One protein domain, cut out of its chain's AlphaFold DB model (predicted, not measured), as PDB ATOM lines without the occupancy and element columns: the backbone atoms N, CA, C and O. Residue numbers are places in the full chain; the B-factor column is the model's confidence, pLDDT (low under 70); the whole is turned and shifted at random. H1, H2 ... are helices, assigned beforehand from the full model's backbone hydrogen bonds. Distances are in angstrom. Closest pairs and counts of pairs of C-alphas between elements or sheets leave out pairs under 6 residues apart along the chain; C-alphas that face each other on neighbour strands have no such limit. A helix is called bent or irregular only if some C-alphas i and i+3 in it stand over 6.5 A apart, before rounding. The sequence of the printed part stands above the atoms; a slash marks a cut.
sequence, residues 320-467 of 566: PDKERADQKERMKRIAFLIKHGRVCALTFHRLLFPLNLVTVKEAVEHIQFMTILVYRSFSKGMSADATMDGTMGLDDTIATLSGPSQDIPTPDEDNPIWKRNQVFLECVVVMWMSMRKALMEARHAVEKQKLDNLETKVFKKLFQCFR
ATOM      1  N   PRO A 320     207.512 235.237 164.335       92.38
ATOM      2  CA  PRO A 320     208.681 235.978 164.796       92.38
ATOM      3  C   PRO A 320     209.983 235.181 164.613       92.38
ATOM      4  O   PRO A 320     209.985 233.943 164.578       92.38
ATOM      5  N   ASP A 321     211.094 235.916 164.534       89.81
ATOM      6  CA  ASP A 321     212.448 235.354 164.510       89.81
ATOM      7  C   ASP A 321     212.741 234.578 165.799       89.81
ATOM      8  O   ASP A 321     212.264 234.954 166.873       89.81
ATOM      9  N   LYS A 322     213.556 233.516 165.698       83.19
ATOM     10  CA  LYS A 322     213.857 232.596 166.815       83.19
ATOM     11  C   LYS A 322     214.453 233.311 168.040       83.19
ATOM     12  O   LYS A 322     214.258 232.861 169.159       83.19
ATOM     13  N   GLU A 323     215.129 234.440 167.833       86.69
ATOM     14  CA  GLU A 323     215.699 235.282 168.895       86.69
ATOM     15  C   GLU A 323     214.641 236.064 169.688       86.69
ATOM     16  O   GLU A 323     214.867 236.427 170.838       86.69
ATOM     17  N   ARG A 324     213.491 236.362 169.073       84.25
ATOM     18  CA  ARG A 324     212.447 237.213 169.668       84.25
ATOM     19  C   ARG A 324     211.371 236.419 170.385       84.25
ATOM     20  O   ARG A 324     210.745 236.937 171.304       84.25
ATOM     21  N   ALA A 325     211.090 235.216 169.906       85.88
ATOM     22  CA  ALA A 325     210.078 234.348 170.476       85.88
ATOM     23  C   ALA A 325     210.392 232.895 170.135       85.88
ATOM     24  O   ALA A 325     210.719 232.558 168.992       85.88
ATOM     25  N   ASP A 326     210.246 232.042 171.141       86.38
ATOM     26  CA  ASP A 326     210.369 230.605 170.979       86.38
ATOM     27  C   ASP A 326     209.158 230.014 170.229       86.38
ATOM     28  O   ASP A 326     208.198 230.693 169.842       86.38
ATOM     29  N   GLN A 327     209.205 228.704 169.994       82.56
ATOM     30  CA  GLN A 327     208.134 227.995 169.295       82.56
ATOM     31  C   GLN A 327     206.807 228.013 170.078       82.56
ATOM     32  O   GLN A 327     205.737 228.061 169.466       82.56
ATOM     33  N   LYS A 328     206.855 228.027 171.418       82.44
ATOM     34  CA  LYS A 328     205.667 228.066 172.287       82.44
ATOM     35  C   LYS A 328     204.927 229.388 172.120       82.44
ATOM     36  O   LYS A 328     203.719 229.398 171.882       82.44
ATOM     37  N   GLU A 329     205.647 230.497 172.192       87.81
ATOM     38  CA  GLU A 329     205.095 231.827 171.970       87.81
ATOM     39  C   GLU A 329     204.564 231.975 170.541       87.81
ATOM     40  O   GLU A 329     203.458 232.483 170.347       87.81
ATOM     41  N   ARG A 330     205.262 231.430 169.534       90.94
ATOM     42  CA  ARG A 330     204.739 231.382 168.159       90.94
ATOM     43  C   ARG A 330     203.369 230.699 168.093       90.94
ATOM     44  O   ARG A 330     202.448 231.263 167.509       90.94
ATOM     45  N   MET A 331     203.193 229.532 168.712       90.75
ATOM     46  CA  MET A 331     201.897 228.837 168.695       90.75
ATOM     47  C   MET A 331     200.800 229.572 169.451       90.75
ATOM     48  O   MET A 331     199.652 229.530 169.014       90.75
ATOM     49  N   LYS A 332     201.121 230.292 170.531       90.56
ATOM     50  CA  LYS A 332     200.146 231.173 171.193       90.56
ATOM     51  C   LYS A 332     199.652 232.265 170.246       90.56
ATOM     52  O   LYS A 332     198.452 232.526 170.188       90.56
ATOM     53  N   ARG A 333     200.548 232.858 169.452       94.12
ATOM     54  CA  ARG A 333     200.176 233.862 168.442       94.12
ATOM     55  C   ARG A 333     199.368 233.262 167.296       94.12
ATOM     56  O   ARG A 333     198.403 233.879 166.859       94.12
ATOM     57  N   ILE A 334     199.691 232.048 166.849       95.62
ATOM     58  CA  ILE A 334     198.855 231.337 165.869       95.62
ATOM     59  C   ILE A 334     197.479 230.992 166.454       95.62
ATOM     60  O   ILE A 334     196.470 231.186 165.786       95.62
ATOM     61  N   ALA A 335     197.397 230.566 167.716       93.12
ATOM     62  CA  ALA A 335     196.120 230.338 168.387       93.12
ATOM     63  C   ALA A 335     195.290 231.630 168.494       93.12
ATOM     64  O   ALA A 335     194.073 231.584 168.321       93.12
ATOM     65  N   PHE A 336     195.933 232.781 168.719       93.69
ATOM     66  CA  PHE A 336     195.282 234.090 168.643       93.69
ATOM     67  C   PHE A 336     194.751 234.383 167.230       93.69
ATOM     68  O   PHE A 336     193.598 234.782 167.088       93.69
ATOM     69  N   LEU A 337     195.541 234.117 166.183       96.19
ATOM     70  CA  LEU A 337     195.111 234.270 164.789       96.19
ATOM     71  C   LEU A 337     193.888 233.397 164.462       96.19
ATOM     72  O   LEU A 337     192.934 233.878 163.857       96.19
ATOM     73  N   ILE A 338     193.900 232.136 164.904       95.88
ATOM     74  CA  ILE A 338     192.783 231.190 164.750       95.88
ATOM     75  C   ILE A 338     191.541 231.695 165.484       95.88
ATOM     76  O   ILE A 338     190.447 231.664 164.921       95.88
ATOM     77  N   LYS A 339     191.706 232.188 166.718       93.44
ATOM     78  CA  LYS A 339     190.611 232.762 167.510       93.44
ATOM     79  C   LYS A 339     189.971 233.963 166.809       93.44
ATOM     80  O   LYS A 339     188.767 234.153 166.941       93.44
ATOM     81  N   HIS A 340     190.755 234.758 166.078       93.44
ATOM     82  CA  HIS A 340     190.241 235.896 165.311       93.44
ATOM     83  C   HIS A 340     189.448 235.459 164.077       93.44
ATOM     84  O   HIS A 340     188.441 236.077 163.742       93.44
ATOM     85  N   GLY A 341     189.879 234.393 163.398       94.69
ATOM     86  CA  GLY A 341     189.128 233.847 162.276       94.69
ATOM     87  C   GLY A 341     189.820 232.702 161.541       94.69
ATOM     88  O   GLY A 341     191.023 232.730 161.267       94.69
ATOM     89  N   ARG A 342     189.025 231.698 161.150       96.00
ATOM     90  CA  ARG A 342     189.491 230.534 160.381       96.00
ATOM     91  C   ARG A 342     190.115 230.944 159.044       96.00
ATOM     92  O   ARG A 342     191.209 230.493 158.720       96.00
ATOM     93  N   VAL A 343     189.465 231.828 158.281       96.38
ATOM     94  CA  VAL A 343     189.951 232.238 156.947       96.38
ATOM     95  C   VAL A 343     191.258 233.020 157.063       96.38
ATOM     96  O   VAL A 343     192.147 232.826 156.230       96.38
ATOM     97  N   CYS A 344     191.428 233.824 158.118       95.25
ATOM     98  CA  CYS A 344     192.702 234.484 158.420       95.25
ATOM     99  C   CYS A 344     193.839 233.485 158.585       95.25
ATOM    100  O   CYS A 344     194.867 233.608 157.918       95.25
ATOM    101  N   ALA A 345     193.652 232.499 159.465       97.81
ATOM    102  CA  ALA A 345     194.678 231.513 159.775       97.81
ATOM    103  C   ALA A 345     195.058 230.688 158.538       97.81
ATOM    104  O   ALA A 345     196.246 230.544 158.244       97.81
ATOM    105  N   LEU A 346     194.070 230.225 157.767       98.38
ATOM    106  CA  LEU A 346     194.321 229.454 156.549       98.38
ATOM    107  C   LEU A 346     195.010 230.292 155.470       98.38
ATOM    108  O   LEU A 346     195.992 229.850 154.876       98.38
ATOM    109  N   THR A 347     194.548 231.524 155.241       98.31
ATOM    110  CA  THR A 347     195.147 232.424 154.241       98.31
ATOM    111  C   THR A 347     196.584 232.782 154.603       98.31
ATOM    112  O   THR A 347     197.451 232.759 153.731       98.31
ATOM    113  N   PHE A 348     196.847 233.065 155.881       98.56
ATOM    114  CA  PHE A 348     198.190 233.330 156.386       98.56
ATOM    115  C   PHE A 348     199.138 232.174 156.068       98.56
ATOM    116  O   PHE A 348     200.134 232.386 155.379       98.56
ATOM    117  N   HIS A 349     198.799 230.951 156.494       98.44
ATOM    118  CA  HIS A 349     199.652 229.774 156.307       98.44
ATOM    119  C   HIS A 349     199.814 229.382 154.835       98.44
ATOM    120  O   HIS A 349     200.930 229.077 154.412       98.44
ATOM    121  N   ARG A 350     198.743 229.466 154.033       98.06
ATOM    122  CA  ARG A 350     198.781 229.190 152.586       98.06
ATOM    123  C   ARG A 350     199.758 230.103 151.842       98.06
ATOM    124  O   ARG A 350     200.355 229.677 150.859       98.06
ATOM    125  N   LEU A 351     199.907 231.355 152.279       98.50
ATOM    126  CA  LEU A 351     200.715 232.365 151.590       98.50
ATOM    127  C   LEU A 351     202.156 232.492 152.102       98.50
ATOM    128  O   LEU A 351     202.952 233.157 151.441       98.50
ATOM    129  N   LEU A 352     202.533 231.842 153.211       98.12
ATOM    130  CA  LEU A 352     203.896 231.939 153.756       98.12
ATOM    131  C   LEU A 352     204.966 231.519 152.743       98.12
ATOM    132  O   LEU A 352     205.904 232.273 152.475       98.12
ATOM    133  N   PHE A 353     204.822 230.325 152.170       97.75
ATOM    134  CA  PHE A 353     205.796 229.789 151.225       97.75
ATOM    135  C   PHE A 353     205.712 230.450 149.835       97.75
ATOM    136  O   PHE A 353     206.745 230.916 149.356       97.75
ATOM    137  N   PRO A 354     204.528 230.615 149.200       97.56
ATOM    138  CA  PRO A 354     204.425 231.264 147.886       97.56
ATOM    139  C   PRO A 354     204.917 232.718 147.836       97.56
ATOM    140  O   PRO A 354     205.247 233.219 146.761       97.56
ATOM    141  N   LEU A 355     204.942 233.415 148.977       97.62
ATOM    142  CA  LEU A 355     205.482 234.773 149.097       97.62
ATOM    143  C   LEU A 355     206.961 234.806 149.512       97.62
ATOM    144  O   LEU A 355     207.488 235.885 149.771       97.62
ATOM    145  N   ASN A 356     207.634 233.651 149.565       97.31
ATOM    146  CA  ASN A 356     209.026 233.503 149.997       97.31
ATOM    147  C   ASN A 356     209.292 234.085 151.398       97.31
ATOM    148  O   ASN A 356     210.374 234.604 151.668       97.31
ATOM    149  N   LEU A 357     208.298 234.032 152.292       97.00
ATOM    150  CA  LEU A 357     208.447 234.512 153.670       97.00
ATOM    151  C   LEU A 357     209.137 233.476 154.563       97.00
ATOM    152  O   LEU A 357     209.717 233.839 155.584       97.00
ATOM    153  N   VAL A 358     209.072 232.201 154.174       97.06
ATOM    154  CA  VAL A 358     209.703 231.066 154.854       97.06
ATOM    155  C   VAL A 358     210.379 230.151 153.839       97.06
ATOM    156  O   VAL A 358     209.927 230.011 152.700       97.06
ATOM    157  N   THR A 359     211.447 229.490 154.266       96.88
ATOM    158  CA  THR A 359     212.080 228.396 153.520       96.88
ATOM    159  C   THR A 359     211.289 227.090 153.661       96.88
ATOM    160  O   THR A 359     210.504 226.930 154.595       96.88
ATOM    161  N   VAL A 360     211.542 226.109 152.781       97.06
ATOM    162  CA  VAL A 360     210.959 224.752 152.901       97.06
ATOM    163  C   VAL A 360     211.258 224.148 154.275       97.06
ATOM    164  O   VAL A 360     210.369 223.601 154.919       97.06
ATOM    165  N   LYS A 361     212.493 224.305 154.765       95.81
ATOM    166  CA  LYS A 361     212.906 223.798 156.077       95.81
ATOM    167  C   LYS A 361     212.101 224.423 157.217       95.81
ATOM    168  O   LYS A 361     211.561 223.697 158.045       95.81
ATOM    169  N   GLU A 362     212.000 225.751 157.262       95.31
ATOM    170  CA  GLU A 362     211.232 226.452 158.305       95.31
ATOM    171  C   GLU A 362     209.748 226.108 158.255       95.31
ATOM    172  O   GLU A 362     209.094 226.009 159.292       95.31
ATOM    173  N   ALA A 363     209.219 225.921 157.049       96.75
ATOM    174  CA  ALA A 363     207.835 225.562 156.851       96.75
ATOM    175  C   ALA A 363     207.532 224.126 157.309       96.75
ATOM    176  O   ALA A 363     206.532 223.914 157.991       96.75
ATOM    177  N   VAL A 364     208.418 223.165 157.022       96.12
ATOM    178  CA  VAL A 364     208.317 221.792 157.544       96.12
ATOM    179  C   VAL A 364     208.461 221.767 159.065       96.12
ATOM    180  O   VAL A 364     207.632 221.151 159.727       96.12
ATOM    181  N   GLU A 365     209.432 222.489 159.642       92.69
ATOM    182  CA  GLU A 365     209.566 222.628 161.105       92.69
ATOM    183  C   GLU A 365     208.271 223.173 161.740       92.69
ATOM    184  O   GLU A 365     207.830 222.693 162.786       92.69
ATOM    185  N   HIS A 366     207.640 224.165 161.101       94.69
ATOM    186  CA  HIS A 366     206.397 224.772 161.580       94.69
ATOM    187  C   HIS A 366     205.197 223.825 161.476       94.69
ATOM    188  O   HIS A 366     204.424 223.741 162.429       94.69
ATOM    189  N   ILE A 367     205.069 223.076 160.374       95.50
ATOM    190  CA  ILE A 367     204.045 222.030 160.230       95.50
ATOM    191  C   ILE A 367     204.204 220.980 161.329       95.50
ATOM    192  O   ILE A 367     203.257 220.743 162.072       95.50
ATOM    193  N   GLN A 368     205.410 220.426 161.498       92.25
ATOM    194  CA  GLN A 368     205.663 219.406 162.516       92.25
ATOM    195  C   GLN A 368     205.257 219.895 163.911       92.25
ATOM    196  O   GLN A 368     204.629 219.156 164.668       92.25
ATOM    197  N   PHE A 369     205.560 221.152 164.248       89.19
ATOM    198  CA  PHE A 369     205.205 221.714 165.549       89.19
ATOM    199  C   PHE A 369     203.689 221.863 165.746       89.19
ATOM    200  O   PHE A 369     203.179 221.500 166.807       89.19
ATOM    201  N   MET A 370     202.959 222.342 164.728       93.19
ATOM    202  CA  MET A 370     201.492 222.413 164.768       93.19
ATOM    203  C   MET A 370     200.874 221.019 164.941       93.19
ATOM    204  O   MET A 370     200.024 220.827 165.813       93.19
ATOM    205  N   THR A 371     201.351 220.033 164.182       91.44
ATOM    206  CA  THR A 371     200.875 218.646 164.239       91.44
ATOM    207  C   THR A 371     201.119 218.018 165.616       91.44
ATOM    208  O   THR A 371     200.210 217.428 166.207       91.44
ATOM    209  N   ILE A 372     202.317 218.192 166.186       86.56
ATOM    210  CA  ILE A 372     202.660 217.711 167.537       86.56
ATOM    211  C   ILE A 372     201.764 218.351 168.595       86.56
ATOM    212  O   ILE A 372     201.293 217.662 169.504       86.56
ATOM    213  N   LEU A 373     201.529 219.662 168.494       86.31
ATOM    214  CA  LEU A 373     200.690 220.397 169.437       86.31
ATOM    215  C   LEU A 373     199.254 219.862 169.433       86.31
ATOM    216  O   LEU A 373     198.700 219.582 170.500       86.31
ATOM    217  N   VAL A 374     198.677 219.656 168.247       87.69
ATOM    218  CA  VAL A 374     197.334 219.080 168.107       87.69
ATOM    219  C   VAL A 374     197.283 217.659 168.671       87.69
ATOM    220  O   VAL A 374     196.422 217.356 169.499       87.69
ATOM    221  N   TYR A 375     198.240 216.808 168.299       82.19
ATOM    222  CA  TYR A 375     198.294 215.425 168.769       82.19
ATOM    223  C   TYR A 375     198.355 215.321 170.301       82.19
ATOM    224  O   TYR A 375     197.609 214.558 170.921       82.19
ATOM    225  N   ARG A 376     199.212 216.128 170.939       79.81
ATOM    226  CA  ARG A 376     199.329 216.182 172.407       79.81
ATOM    227  C   ARG A 376     198.041 216.647 173.062       79.81
ATOM    228  O   ARG A 376     197.646 216.098 174.088       79.81
ATOM    229  N   SER A 377     197.391 217.643 172.465       81.00
ATOM    230  CA  SER A 377     196.123 218.152 172.967       81.00
ATOM    231  C   SER A 377     195.034 217.079 172.960       81.00
ATOM    232  O   SER A 377     194.261 217.024 173.913       81.00
ATOM    233  N   PHE A 378     194.975 216.233 171.928       78.81
ATOM    234  CA  PHE A 378     194.028 215.115 171.879       78.81
ATOM    235  C   PHE A 378     194.403 213.990 172.850       78.81
ATOM    236  O   PHE A 378     193.526 213.427 173.496       78.81
ATOM    237  N   SER A 379     195.697 213.716 173.029       74.25
ATOM    238  CA  SER A 379     196.172 212.644 173.920       74.25
ATOM    239  C   SER A 379     195.966 212.950 175.413       74.25
ATOM    240  O   SER A 379     195.799 212.037 176.211       74.25
ATOM    241  N   LYS A 380     195.971 214.230 175.813       71.31
ATOM    242  CA  LYS A 380     195.826 214.671 177.218       71.31
ATOM    243  C   LYS A 380     194.393 215.089 177.599       71.31
ATOM    244  O   LYS A 380     194.217 215.848 178.549       71.31
ATOM    245  N   GLY A 381     193.374 214.663 176.847       65.69
ATOM    246  CA  GLY A 381     191.969 214.956 177.173       65.69
ATOM    247  C   GLY A 381     191.560 216.428 177.022       65.69
ATOM    248  O   GLY A 381     190.599 216.858 177.647       65.69
ATOM    249  N   MET A 382     192.275 217.207 176.198       69.00
ATOM    250  CA  MET A 382     191.852 218.547 175.758       69.00
ATOM    251  C   MET A 382     191.660 219.598 176.873       69.00
ATOM    252  O   MET A 382     190.805 220.472 176.757       69.00
ATOM    253  N   SER A 383     192.479 219.561 177.932       60.88
ATOM    254  CA  SER A 383     192.555 220.624 178.956       60.88
ATOM    255  C   SER A 383     193.429 221.811 178.510       60.88
ATOM    256  O   SER A 383     194.439 221.619 177.833       60.88
ATOM    257  N   ALA A 384     193.080 223.040 178.918       54.41
ATOM    258  CA  ALA A 384     193.793 224.271 178.553       54.41
ATOM    259  C   ALA A 384     195.283 224.259 178.961       54.41
ATOM    260  O   ALA A 384     196.138 224.600 178.135       54.41
ATOM    261  N   ASP A 385     195.604 223.779 180.167       47.28
ATOM    262  CA  ASP A 385     196.975 223.737 180.708       47.28
ATOM    263  C   ASP A 385     197.885 222.759 179.945       47.28
ATOM    264  O   ASP A 385     199.074 223.004 179.745       47.28
ATOM    265  N   ALA A 386     197.314 221.678 179.408       51.19
ATOM    266  CA  ALA A 386     198.047 220.649 178.675       51.19
ATOM    267  C   ALA A 386     198.479 221.076 177.257       51.19
ATOM    268  O   ALA A 386     199.322 220.409 176.651       51.19
ATOM    269  N   THR A 387     197.901 222.156 176.715       54.41
ATOM    270  CA  THR A 387     198.076 222.552 175.303       54.41
ATOM    271  C   THR A 387     199.328 223.379 175.029       54.41
ATOM    272  O   THR A 387     199.727 223.494 173.873       54.41
ATOM    273  N   MET A 388     199.948 223.950 176.070       57.97
ATOM    274  CA  MET A 388     201.079 224.878 175.934       57.97
ATOM    275  C   MET A 388     202.250 224.571 176.885       57.97
ATOM    276  O   MET A 388     203.276 225.245 176.800       57.97
ATOM    277  N   ASP A 389     202.149 223.571 177.768       49.50
ATOM    278  CA  ASP A 389     203.274 223.084 178.582       49.50
ATOM    279  C   ASP A 389     204.041 221.975 177.850       49.50
ATOM    280  O   ASP A 389     203.540 220.873 177.618       49.50
ATOM    281  N   GLY A 390     205.254 222.308 177.402       49.88
ATOM    282  CA  GLY A 390     206.018 221.540 176.420       49.88
ATOM    283  C   GLY A 390     207.461 221.301 176.840       49.88
ATOM    284  O   GLY A 390     208.369 221.859 176.241       49.88
ATOM    285  N   THR A 391     207.677 220.443 177.833       49.34
ATOM    286  CA  THR A 391     209.015 219.919 178.160       49.34
ATOM    287  C   THR A 391     209.454 218.762 177.254       49.34
ATOM    288  O   THR A 391     210.642 218.473 177.202       49.34
ATOM    289  N   MET A 392     208.541 218.123 176.511       50.69
ATOM    290  CA  MET A 392     208.871 217.010 175.606       50.69
ATOM    291  C   MET A 392     209.179 217.488 174.178       50.69
ATOM    292  O   MET A 392     208.464 218.342 173.637       50.69
ATOM    293  N   GLY A 393     210.192 216.901 173.543       57.75
ATOM    294  CA  GLY A 393     210.635 217.192 172.173       57.75
ATOM    295  C   GLY A 393     209.849 216.459 171.074       57.75
ATOM    296  O   GLY A 393     208.853 215.772 171.325       57.75
ATOM    297  N   LEU A 394     210.288 216.612 169.819       59.62
ATOM    298  CA  LEU A 394     209.762 215.867 168.662       59.62
ATOM    299  C   LEU A 394     209.921 214.350 168.867       59.62
ATOM    300  O   LEU A 394     208.959 213.605 168.679       59.62
ATOM    301  N   ASP A 395     211.091 213.918 169.341       57.94
ATOM    302  CA  ASP A 395     211.447 212.503 169.528       57.94
ATOM    303  C   ASP A 395     210.558 211.806 170.571       57.94
ATOM    304  O   ASP A 395     210.037 210.715 170.330       57.94
ATOM    305  N   ASP A 396     210.262 212.497 171.670       61.81
ATOM    306  CA  ASP A 396     209.344 212.048 172.723       61.81
ATOM    307  C   ASP A 396     207.909 211.814 172.206       61.81
ATOM    308  O   ASP A 396     207.201 210.886 172.611       61.81
ATOM    309  N   THR A 397     207.466 212.651 171.265       64.06
ATOM    310  CA  THR A 397     206.129 212.542 170.656       64.06
ATOM    311  C   THR A 397     206.067 211.372 169.683       64.06
ATOM    312  O   THR A 397     205.093 210.621 169.679       64.06
ATOM    313  N   ILE A 398     207.120 211.187 168.882       61.91
ATOM    314  CA  ILE A 398     207.244 210.075 167.933       61.91
ATOM    315  C   ILE A 398     207.271 208.727 168.672       61.91
ATOM    316  O   ILE A 398     206.677 207.759 168.184       61.91
ATOM    317  N   ALA A 399     207.900 208.665 169.849       61.16
ATOM    318  CA  ALA A 399     207.860 207.495 170.725       61.16
ATOM    319  C   ALA A 399     206.434 207.214 171.233       61.16
ATOM    320  O   ALA A 399     205.947 206.091 171.116       61.16
ATOM    321  N   THR A 400     205.720 208.249 171.692       63.72
ATOM    322  CA  THR A 400     204.330 208.134 172.181       63.72
ATOM    323  C   THR A 400     203.356 207.685 171.081       63.72
ATOM    324  O   THR A 400     202.472 206.870 171.329       63.72
ATOM    325  N   LEU A 401     203.542 208.166 169.846       63.81
ATOM    326  CA  LEU A 401     202.774 207.755 168.657       63.81
ATOM    327  C   LEU A 401     202.957 206.275 168.284       63.81
ATOM    328  O   LEU A 401     202.159 205.737 167.521       63.81
ATOM    329  N   SER A 402     204.020 205.636 168.776       60.75
ATOM    330  CA  SER A 402     204.369 204.246 168.459       60.75
ATOM    331  C   SER A 402     203.959 203.261 169.571       60.75
ATOM    332  O   SER A 402     204.204 202.064 169.438       60.75
ATOM    333  N   GLY A 403     203.357 203.749 170.666       58.66
ATOM    334  CA  GLY A 403     202.869 202.940 171.790       58.66
ATOM    335  C   GLY A 403     201.479 202.318 171.559       58.66
ATOM    336  O   GLY A 403     200.810 202.640 170.575       58.66
ATOM    337  N   PRO A 404     201.017 201.419 172.455       52.56
ATOM    338  CA  PRO A 404     199.701 200.788 172.351       52.56
ATOM    339  C   PRO A 404     198.567 201.823 172.360       52.56
ATOM    340  O   PRO A 404     198.673 202.888 172.971       52.56
ATOM    341  N   SER A 405     197.475 201.503 171.659       55.75
ATOM    342  CA  SER A 405     196.326 202.397 171.481       55.75
ATOM    343  C   SER A 405     195.730 202.788 172.833       55.75
ATOM    344  O   SER A 405     195.055 201.983 173.458       55.75
ATOM    345  N   GLN A 406     195.964 204.024 173.278       57.09
ATOM    346  CA  GLN A 406     195.165 204.611 174.353       57.09
ATOM    347  C   GLN A 406     193.744 204.848 173.832       57.09
ATOM    348  O   GLN A 406     193.588 205.402 172.734       57.09
ATOM    349  N   ASP A 407     192.746 204.417 174.607       55.38
ATOM    350  CA  ASP A 407     191.337 204.737 174.382       55.38
ATOM    351  C   ASP A 407     191.156 206.242 174.562       55.38
ATOM    352  O   ASP A 407     191.255 206.777 175.668       55.38
ATOM    353  N   ILE A 408     190.954 206.945 173.448       63.06
ATOM    354  CA  ILE A 408     190.630 208.367 173.472       63.06
ATOM    355  C   ILE A 408     189.126 208.464 173.763       63.06
ATOM    356  O   ILE A 408     188.346 207.876 173.009       63.06
ATOM    357  N   PRO A 409     188.702 209.170 174.828       63.81
ATOM    358  CA  PRO A 409     187.288 209.400 175.107       63.81
ATOM    359  C   PRO A 409     186.582 210.026 173.904       63.81
ATOM    360  O   PRO A 409     187.202 210.778 173.147       63.81
ATOM    361  N   THR A 410     185.284 209.755 173.749       67.31
ATOM    362  CA  THR A 410     184.463 210.376 172.705       67.31
ATOM    363  C   THR A 410     184.631 211.898 172.771       67.31
ATOM    364  O   THR A 410     184.363 212.480 173.827       67.31
ATOM    365  N   PRO A 411     185.126 212.550 171.706       75.56
ATOM    366  CA  PRO A 411     185.474 213.959 171.777       75.56
ATOM    367  C   PRO A 411     184.222 214.839 171.806       75.56
ATOM    368  O   PRO A 411     183.271 214.609 171.063       75.56
ATOM    369  N   ASP A 412     184.252 215.875 172.642       82.62
ATOM    370  CA  ASP A 412     183.299 216.982 172.587       82.62
ATOM    371  C   ASP A 412     183.708 217.932 171.451       82.62
ATOM    372  O   ASP A 412     184.661 218.707 171.586       82.62
ATOM    373  N   GLU A 413     183.012 217.850 170.316       86.62
ATOM    374  CA  GLU A 413     183.304 218.675 169.138       86.62
ATOM    375  C   GLU A 413     182.943 220.157 169.330       86.62
ATOM    376  O   GLU A 413     183.454 221.025 168.612       86.62
ATOM    377  N   ASP A 414     182.108 220.477 170.324       86.56
ATOM    378  CA  ASP A 414     181.773 221.856 170.663       86.56
ATOM    379  C   ASP A 414     182.832 222.544 171.524       86.56
ATOM    380  O   ASP A 414     182.864 223.781 171.590       86.56
ATOM    381  N   ASN A 415     183.762 221.769 172.086       87.69
ATOM    382  CA  ASN A 415     184.878 222.271 172.865       87.69
ATOM    383  C   ASN A 415     185.711 223.293 172.050       87.69
ATOM    384  O   ASN A 415     186.170 223.004 170.938       87.69
ATOM    385  N   PRO A 416     185.999 224.493 172.590       87.88
ATOM    386  CA  PRO A 416     186.769 225.514 171.875       87.88
ATOM    387  C   PRO A 416     188.194 225.061 171.513       87.88
ATOM    388  O   PRO A 416     188.753 225.511 170.512       87.88
ATOM    389  N   ILE A 417     188.788 224.156 172.296       87.19
ATOM    390  CA  ILE A 417     190.094 223.551 172.013       87.19
ATOM    391  C   ILE A 417     189.986 222.573 170.838       87.19
ATOM    392  O   ILE A 417     190.901 222.543 170.016       87.19
ATOM    393  N   TRP A 418     188.874 221.838 170.705       89.75
ATOM    394  CA  TRP A 418     188.606 220.980 169.543       89.75
ATOM    395  C   TRP A 418     188.561 221.802 168.263       89.75
ATOM    396  O   TRP A 418     189.390 221.599 167.376       89.75
ATOM    397  N   LYS A 419     187.688 222.812 168.228       91.38
ATOM    398  CA  LYS A 419     187.535 223.722 167.084       91.38
ATOM    399  C   LYS A 419     188.857 224.405 166.723       91.38
ATOM    400  O   LYS A 419     189.222 224.484 165.553       91.38
ATOM    401  N   ARG A 420     189.640 224.840 167.717       92.50
ATOM    402  CA  ARG A 420     190.980 225.408 167.489       92.50
ATOM    403  C   ARG A 420     191.938 224.394 166.854       92.50
ATOM    404  O   ARG A 420     192.648 224.738 165.914       92.50
ATOM    405  N   ASN A 421     191.993 223.171 167.378       91.50
ATOM    406  CA  ASN A 421     192.898 222.128 166.890       91.50
ATOM    407  C   ASN A 421     192.525 221.642 165.484       91.50
ATOM    408  O   ASN A 421     193.417 221.367 164.685       91.50
ATOM    409  N   GLN A 422     191.231 221.603 165.162       93.31
ATOM    410  CA  GLN A 422     190.752 221.379 163.801       93.31
ATOM    411  C   GLN A 422     191.343 222.414 162.839       93.31
ATOM    412  O   GLN A 422     191.962 222.036 161.847       93.31
ATOM    413  N   VAL A 423     191.261 223.707 163.170       96.12
ATOM    414  CA  VAL A 423     191.839 224.768 162.325       96.12
ATOM    415  C   VAL A 423     193.368 224.681 162.254       96.12
ATOM    416  O   VAL A 423     193.944 224.975 161.209       96.12
ATOM    417  N   PHE A 424     194.056 224.239 163.313       95.56
ATOM    418  CA  PHE A 424     195.499 223.961 163.241       95.56
ATOM    419  C   PHE A 424     195.832 222.877 162.206       95.56
ATOM    420  O   PHE A 424     196.755 223.069 161.417       95.56
ATOM    421  N   LEU A 425     195.085 221.769 162.172       95.69
ATOM    422  CA  LEU A 425     195.284 220.718 161.165       95.69
ATOM    423  C   LEU A 425     194.960 221.214 159.754       95.69
ATOM    424  O   LEU A 425     195.671 220.904 158.806       95.69
ATOM    425  N   GLU A 426     193.938 222.048 159.597       97.19
ATOM    426  CA  GLU A 426     193.661 222.681 158.306       97.19
ATOM    427  C   GLU A 426     194.797 223.631 157.882       97.19
ATOM    428  O   GLU A 426     195.160 223.670 156.706       97.19
ATOM    429  N   CYS A 427     195.417 224.354 158.827       98.06
ATOM    430  CA  CYS A 427     196.613 225.165 158.569       98.06
ATOM    431  C   CYS A 427     197.800 224.299 158.112       98.06
ATOM    432  O   CYS A 427     198.528 224.705 157.205       98.06
ATOM    433  N   VAL A 428     197.974 223.108 158.701       97.25
ATOM    434  CA  VAL A 428     198.954 222.104 158.251       97.25
ATOM    435  C   VAL A 428     198.691 221.723 156.795       97.25
ATOM    436  O   VAL A 428     199.606 221.813 155.975       97.25
ATOM    437  N   VAL A 429     197.442 221.386 156.454       97.00
ATOM    438  CA  VAL A 429     197.051 220.998 155.090       97.00
ATOM    439  C   VAL A 429     197.366 222.103 154.084       97.00
ATOM    440  O   VAL A 429     198.125 221.871 153.143       97.00
ATOM    441  N   VAL A 430     196.860 223.326 154.279       97.50
ATOM    442  CA  VAL A 430     197.045 224.406 153.288       97.50
ATOM    443  C   VAL A 430     198.510 224.818 153.129       97.50
ATOM    444  O   VAL A 430     198.941 225.178 152.030       97.50
ATOM    445  N   MET A 431     199.298 224.746 154.205       97.00
ATOM    446  CA  MET A 431     200.724 225.056 154.162       97.00
ATOM    447  C   MET A 431     201.504 223.967 153.430       97.00
ATOM    448  O   MET A 431     202.322 224.284 152.565       97.00
ATOM    449  N   TRP A 432     201.224 222.694 153.712       96.44
ATOM    450  CA  TRP A 432     201.849 221.575 153.012       96.44
ATOM    451  C   TRP A 432     201.496 221.591 151.523       96.44
ATOM    452  O   TRP A 432     202.394 221.553 150.679       96.44
ATOM    453  N   MET A 433     200.221 221.778 151.181       95.06
ATOM    454  CA  MET A 433     199.773 221.909 149.792       95.06
ATOM    455  C   MET A 433     200.526 223.004 149.036       95.06
ATOM    456  O   MET A 433     200.982 222.771 147.915       95.06
ATOM    457  N   SER A 434     200.738 224.168 149.661       96.19
ATOM    458  CA  SER A 434     201.485 225.275 149.044       96.19
ATOM    459  C   SER A 434     202.938 224.914 148.690       96.19
ATOM    460  O   SER A 434     203.517 225.503 147.778       96.19
ATOM    461  N   MET A 435     203.512 223.910 149.363       95.44
ATOM    462  CA  MET A 435     204.879 223.420 149.167       95.44
ATOM    463  C   MET A 435     204.971 222.123 148.361       95.44
ATOM    464  O   MET A 435     206.084 221.668 148.088       95.44
ATOM    465  N   ARG A 436     203.844 221.516 147.963       91.69
ATOM    466  CA  ARG A 436     203.804 220.171 147.356       91.69
ATOM    467  C   ARG A 436     204.791 220.021 146.200       91.69
ATOM    468  O   ARG A 436     205.522 219.038 146.145       91.69
ATOM    469  N   LYS A 437     204.857 221.015 145.306       93.56
ATOM    470  CA  LYS A 437     205.786 221.015 144.164       93.56
ATOM    471  C   LYS A 437     207.252 221.080 144.604       93.56
ATOM    472  O   LYS A 437     208.063 220.322 144.086       93.56
ATOM    473  N   ALA A 438     207.581 221.944 145.563       94.88
ATOM    474  CA  ALA A 438     208.949 222.114 146.050       94.88
ATOM    475  C   ALA A 438     209.461 220.859 146.775       94.88
ATOM    476  O   ALA A 438     210.607 220.464 146.594       94.88
ATOM    477  N   LEU A 439     208.600 220.179 147.538       94.50
ATOM    478  CA  LEU A 439     208.953 218.936 148.233       94.50
ATOM    479  C   LEU A 439     209.237 217.759 147.283       94.50
ATOM    480  O   LEU A 439     209.854 216.785 147.703       94.50
ATOM    481  N   MET A 440     208.826 217.826 146.011       91.94
ATOM    482  CA  MET A 440     209.180 216.808 145.011       91.94
ATOM    483  C   MET A 440     210.603 216.969 144.465       91.94
ATOM    484  O   MET A 440     211.107 216.076 143.786       91.94
ATOM    485  N   GLU A 441     211.270 218.085 144.752       95.06
ATOM    486  CA  GLU A 441     212.641 218.319 144.317       95.06
ATOM    487  C   GLU A 441     213.632 217.528 145.184       95.06
ATOM    488  O   GLU A 441     213.556 217.542 146.413       95.06
ATOM    489  N   ALA A 442     214.626 216.890 144.555       94.75
ATOM    490  CA  ALA A 442     215.582 216.014 145.243       94.75
ATOM    491  C   ALA A 442     216.339 216.700 146.398       94.75
ATOM    492  O   ALA A 442     216.645 216.066 147.406       94.75
ATOM    493  N   ARG A 443     216.592 218.013 146.291       95.88
ATOM    494  CA  ARG A 443     217.252 218.815 147.338       95.88
ATOM    495  C   ARG A 443     216.460 218.911 148.648       95.88
ATOM    496  O   ARG A 443     217.046 219.261 149.664       95.88
ATOM    497  N   HIS A 444     215.159 218.618 148.617       96.38
ATOM    498  CA  HIS A 444     214.257 218.669 149.769       96.38
ATOM    499  C   HIS A 444     213.802 217.275 150.227       96.38
ATOM    500  O   HIS A 444     212.837 217.146 150.979       96.38
ATOM    501  N   ALA A 445     214.492 216.212 149.792       94.81
ATOM    502  CA  ALA A 445     214.146 214.835 150.147       94.81
ATOM    503  C   ALA A 445     214.178 214.582 151.666       94.81
ATOM    504  O   ALA A 445     213.333 213.855 152.182       94.81
ATOM    505  N   VAL A 446     215.111 215.216 152.390       95.31
ATOM    506  CA  VAL A 446     215.222 215.092 153.853       95.31
ATOM    507  C   VAL A 446     214.020 215.735 154.544       95.31
ATOM    508  O   VAL A 446     213.419 215.131 155.431       95.31
ATOM    509  N   GLU A 447     213.651 216.951 154.144       96.06
ATOM    510  CA  GLU A 447     212.475 217.655 154.656       96.06
ATOM    511  C   GLU A 447     211.184 216.885 154.353       96.06
ATOM    512  O   GLU A 447     210.357 216.710 155.249       96.06
ATOM    513  N   LYS A 448     211.044 216.360 153.129       94.81
ATOM    514  CA  LYS A 448     209.907 215.520 152.736       94.81
ATOM    515  C   LYS A 448     209.807 214.268 153.606       94.81
ATOM    516  O   LYS A 448     208.758 214.014 154.180       94.81
ATOM    517  N   GLN A 449     210.902 213.525 153.765       93.50
ATOM    518  CA  GLN A 449     210.911 212.298 154.563       93.50
ATOM    519  C   GLN A 449     210.543 212.563 156.032       93.50
ATOM    520  O   GLN A 449     209.807 211.786 156.641       93.50
ATOM    521  N   LYS A 450     211.029 213.666 156.613       91.38
ATOM    522  CA  LYS A 450     210.662 214.077 157.979       91.38
ATOM    523  C   LYS A 450     209.164 214.321 158.128       91.38
ATOM    524  O   LYS A 450     208.593 213.946 159.154       91.38
ATOM    525  N   LEU A 451     208.559 214.957 157.130       92.88
ATOM    526  CA  LEU A 451     207.137 215.254 157.117       92.88
ATOM    527  C   LEU A 451     206.315 213.972 156.932       92.88
ATOM    528  O   LEU A 451     205.497 213.661 157.794       92.88
ATOM    529  N   ASP A 452     206.634 213.166 155.914       92.88
ATOM    530  CA  ASP A 452     205.974 211.885 155.630       92.88
ATOM    531  C   ASP A 452     205.981 210.957 156.859       92.88
ATOM    532  O   ASP A 452     204.960 210.356 157.197       92.88
ATOM    533  N   ASN A 453     207.108 210.876 157.578       90.44
ATOM    534  CA  ASN A 453     207.251 210.024 158.762       90.44
ATOM    535  C   ASN A 453     206.331 210.435 159.922       90.44
ATOM    536  O   ASN A 453     205.720 209.569 160.555       90.44
ATOM    537  N   LEU A 454     206.262 211.731 160.248       90.62
ATOM    538  CA  LEU A 454     205.419 212.220 161.345       90.62
ATOM    539  C   LEU A 454     203.941 212.144 160.959       90.62
ATOM    540  O   LEU A 454     203.126 211.608 161.710       90.62
ATOM    541  N   GLU A 455     203.617 212.652 159.776       92.44
ATOM    542  CA  GLU A 455     202.244 212.810 159.313       92.44
ATOM    543  C   GLU A 455     201.595 211.461 159.016       92.44
ATOM    544  O   GLU A 455     200.424 211.280 159.320       92.44
ATOM    545  N   THR A 456     202.356 210.448 158.579       91.94
ATOM    546  CA  THR A 456     201.855 209.064 158.502       91.94
ATOM    547  C   THR A 456     201.386 208.553 159.860       91.94
ATOM    548  O   THR A 456     200.310 207.964 159.962       91.94
ATOM    549  N   LYS A 457     202.181 208.750 160.919       88.62
ATOM    550  CA  LYS A 457     201.821 208.269 162.262       88.62
ATOM    551  C   LYS A 457     200.585 208.991 162.790       88.62
ATOM    552  O   LYS A 457     199.680 208.354 163.328       88.62
ATOM    553  N   VAL A 458     200.542 210.308 162.604       88.75
ATOM    554  CA  VAL A 458     199.428 211.145 163.055       88.75
ATOM    555  C   VAL A 458     198.164 210.829 162.264       88.75
ATOM    556  O   VAL A 458     197.136 210.570 162.879       88.75
ATOM    557  N   PHE A 459     198.246 210.728 160.936       92.00
ATOM    558  CA  PHE A 459     197.142 210.316 160.070       92.00
ATOM    559  C   PHE A 459     196.530 208.991 160.523       92.00
ATOM    560  O   PHE A 459     195.326 208.926 160.755       92.00
ATOM    561  N   LYS A 460     197.349 207.947 160.725       89.06
ATOM    562  CA  LYS A 460     196.866 206.626 161.166       89.06
ATOM    563  C   LYS A 460     196.087 206.719 162.475       89.06
ATOM    564  O   LYS A 460     195.018 206.124 162.601       89.06
ATOM    565  N   LYS A 461     196.596 207.495 163.436       86.06
ATOM    566  CA  LYS A 461     195.953 207.666 164.740       86.06
ATOM    567  C   LYS A 461     194.678 208.508 164.655       86.06
ATOM    568  O   LYS A 461     193.681 208.139 165.274       86.06
ATOM    569  N   LEU A 462     194.679 209.589 163.871       88.31
ATOM    570  CA  LEU A 462     193.489 210.408 163.628       88.31
ATOM    571  C   LEU A 462     192.396 209.594 162.925       88.31
ATOM    572  O   LEU A 462     191.253 209.605 163.366       88.31
ATOM    573  N   PHE A 463     192.754 208.825 161.896       88.81
ATOM    574  CA  PHE A 463     191.825 207.956 161.177       88.81
ATOM    575  C   PHE A 463     191.237 206.877 162.095       88.81
ATOM    576  O   PHE A 463     190.037 206.628 162.076       88.81
ATOM    577  N   GLN A 464     192.049 206.263 162.957       86.00
ATOM    578  CA  GLN A 464     191.562 205.250 163.893       86.00
ATOM    579  C   GLN A 464     190.605 205.831 164.947       86.00
ATOM    580  O   GLN A 464     189.563 205.235 165.217       86.00
ATOM    581  N   CYS A 465     190.956 206.966 165.559       83.00
ATOM    582  CA  CYS A 465     190.238 207.505 166.719       83.00
ATOM    583  C   CYS A 465     189.101 208.470 166.357       83.00
ATOM    584  O   CYS A 465     188.152 208.599 167.125       83.00
ATOM    585  N   PHE A 466     189.181 209.144 165.210       85.00
ATOM    586  CA  PHE A 466     188.306 210.264 164.853       85.00
ATOM    587  C   PHE A 466     187.631 210.102 163.483       85.00
ATOM    588  O   PHE A 466     187.141 211.072 162.915       85.00
ATOM    589  N   ARG A 467     187.544 208.874 162.950       83.69
ATOM    590  CA  ARG A 467     186.857 208.598 161.670       83.69
ATOM    591  C   ARG A 467     185.401 209.057 161.591       83.69
ATOM    592  O   ARG A 467     184.904 209.273 160.496       83.69
TER     593      ARG A 467
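This is residues 320 to 467 of the 566 residues of an uncharacterized protein of Heligmosomoides polygyrus (UniProt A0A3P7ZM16). Three long helices, H3, H5 and H6, make an up-and-down bundle, each running against the one before it, with H3 nearest the middle. H2 packs along H5, and H1 packs on H5 with its residues 335 to 339 alone, about perpendicular to it at 71 degrees, while the short H4 lies on the far side of H3 from H2 and the two long links, residues 380 to 393 and 401 to 415, lie further out. The printed part has 148 residues, with six named helices, H1 to H6 in chain order, and no named strand: all helix. It is compact and rounded, with a radius of gyration of the C-alphas of 15.1 A and spans of 40 by 33 by 30 A.

Find C-alpha 327 at (208.134, 227.995, 169.295), where H1 begins, residues 327 to 340. Next come H2, residues 342 to 352, H3, residues 360 to 379, 28.4 A long, and H4, residues 394 to 400. H5, residues 416 to 439, runs 33.1 A, and H6, residues 442 to 466, runs 34.1 A to C-alpha 466 at (188.306, 210.264, 164.853). Both are irregular: C-alphas 434 to 437 and 443 to 446 each span 7.8 A.

Start at the hub, H5, which touches H3 at a shallow tilt of 27 degrees, opposite ways, closest at C-alphas 367 and 428, 5.5 A. H2 touches H5 at C-alphas 350 and 431, 4.8 A. H3 touches H6 at C-alphas 361 and 447, 6.3 A. H5 and H6 touch only at the corner, closest at C-alphas 439 and 448, 5.7 A. H1 and H6 are apart. O i to N i+4 pairs are all within hydrogen-bond range in H1 to H4, 18 of 20 in H5 and 18 of 21 in H6.

The printed part has no cut. The links H3 to H4 and H4 to H5 are long, and residues 381 to 410 are under pLDDT 70.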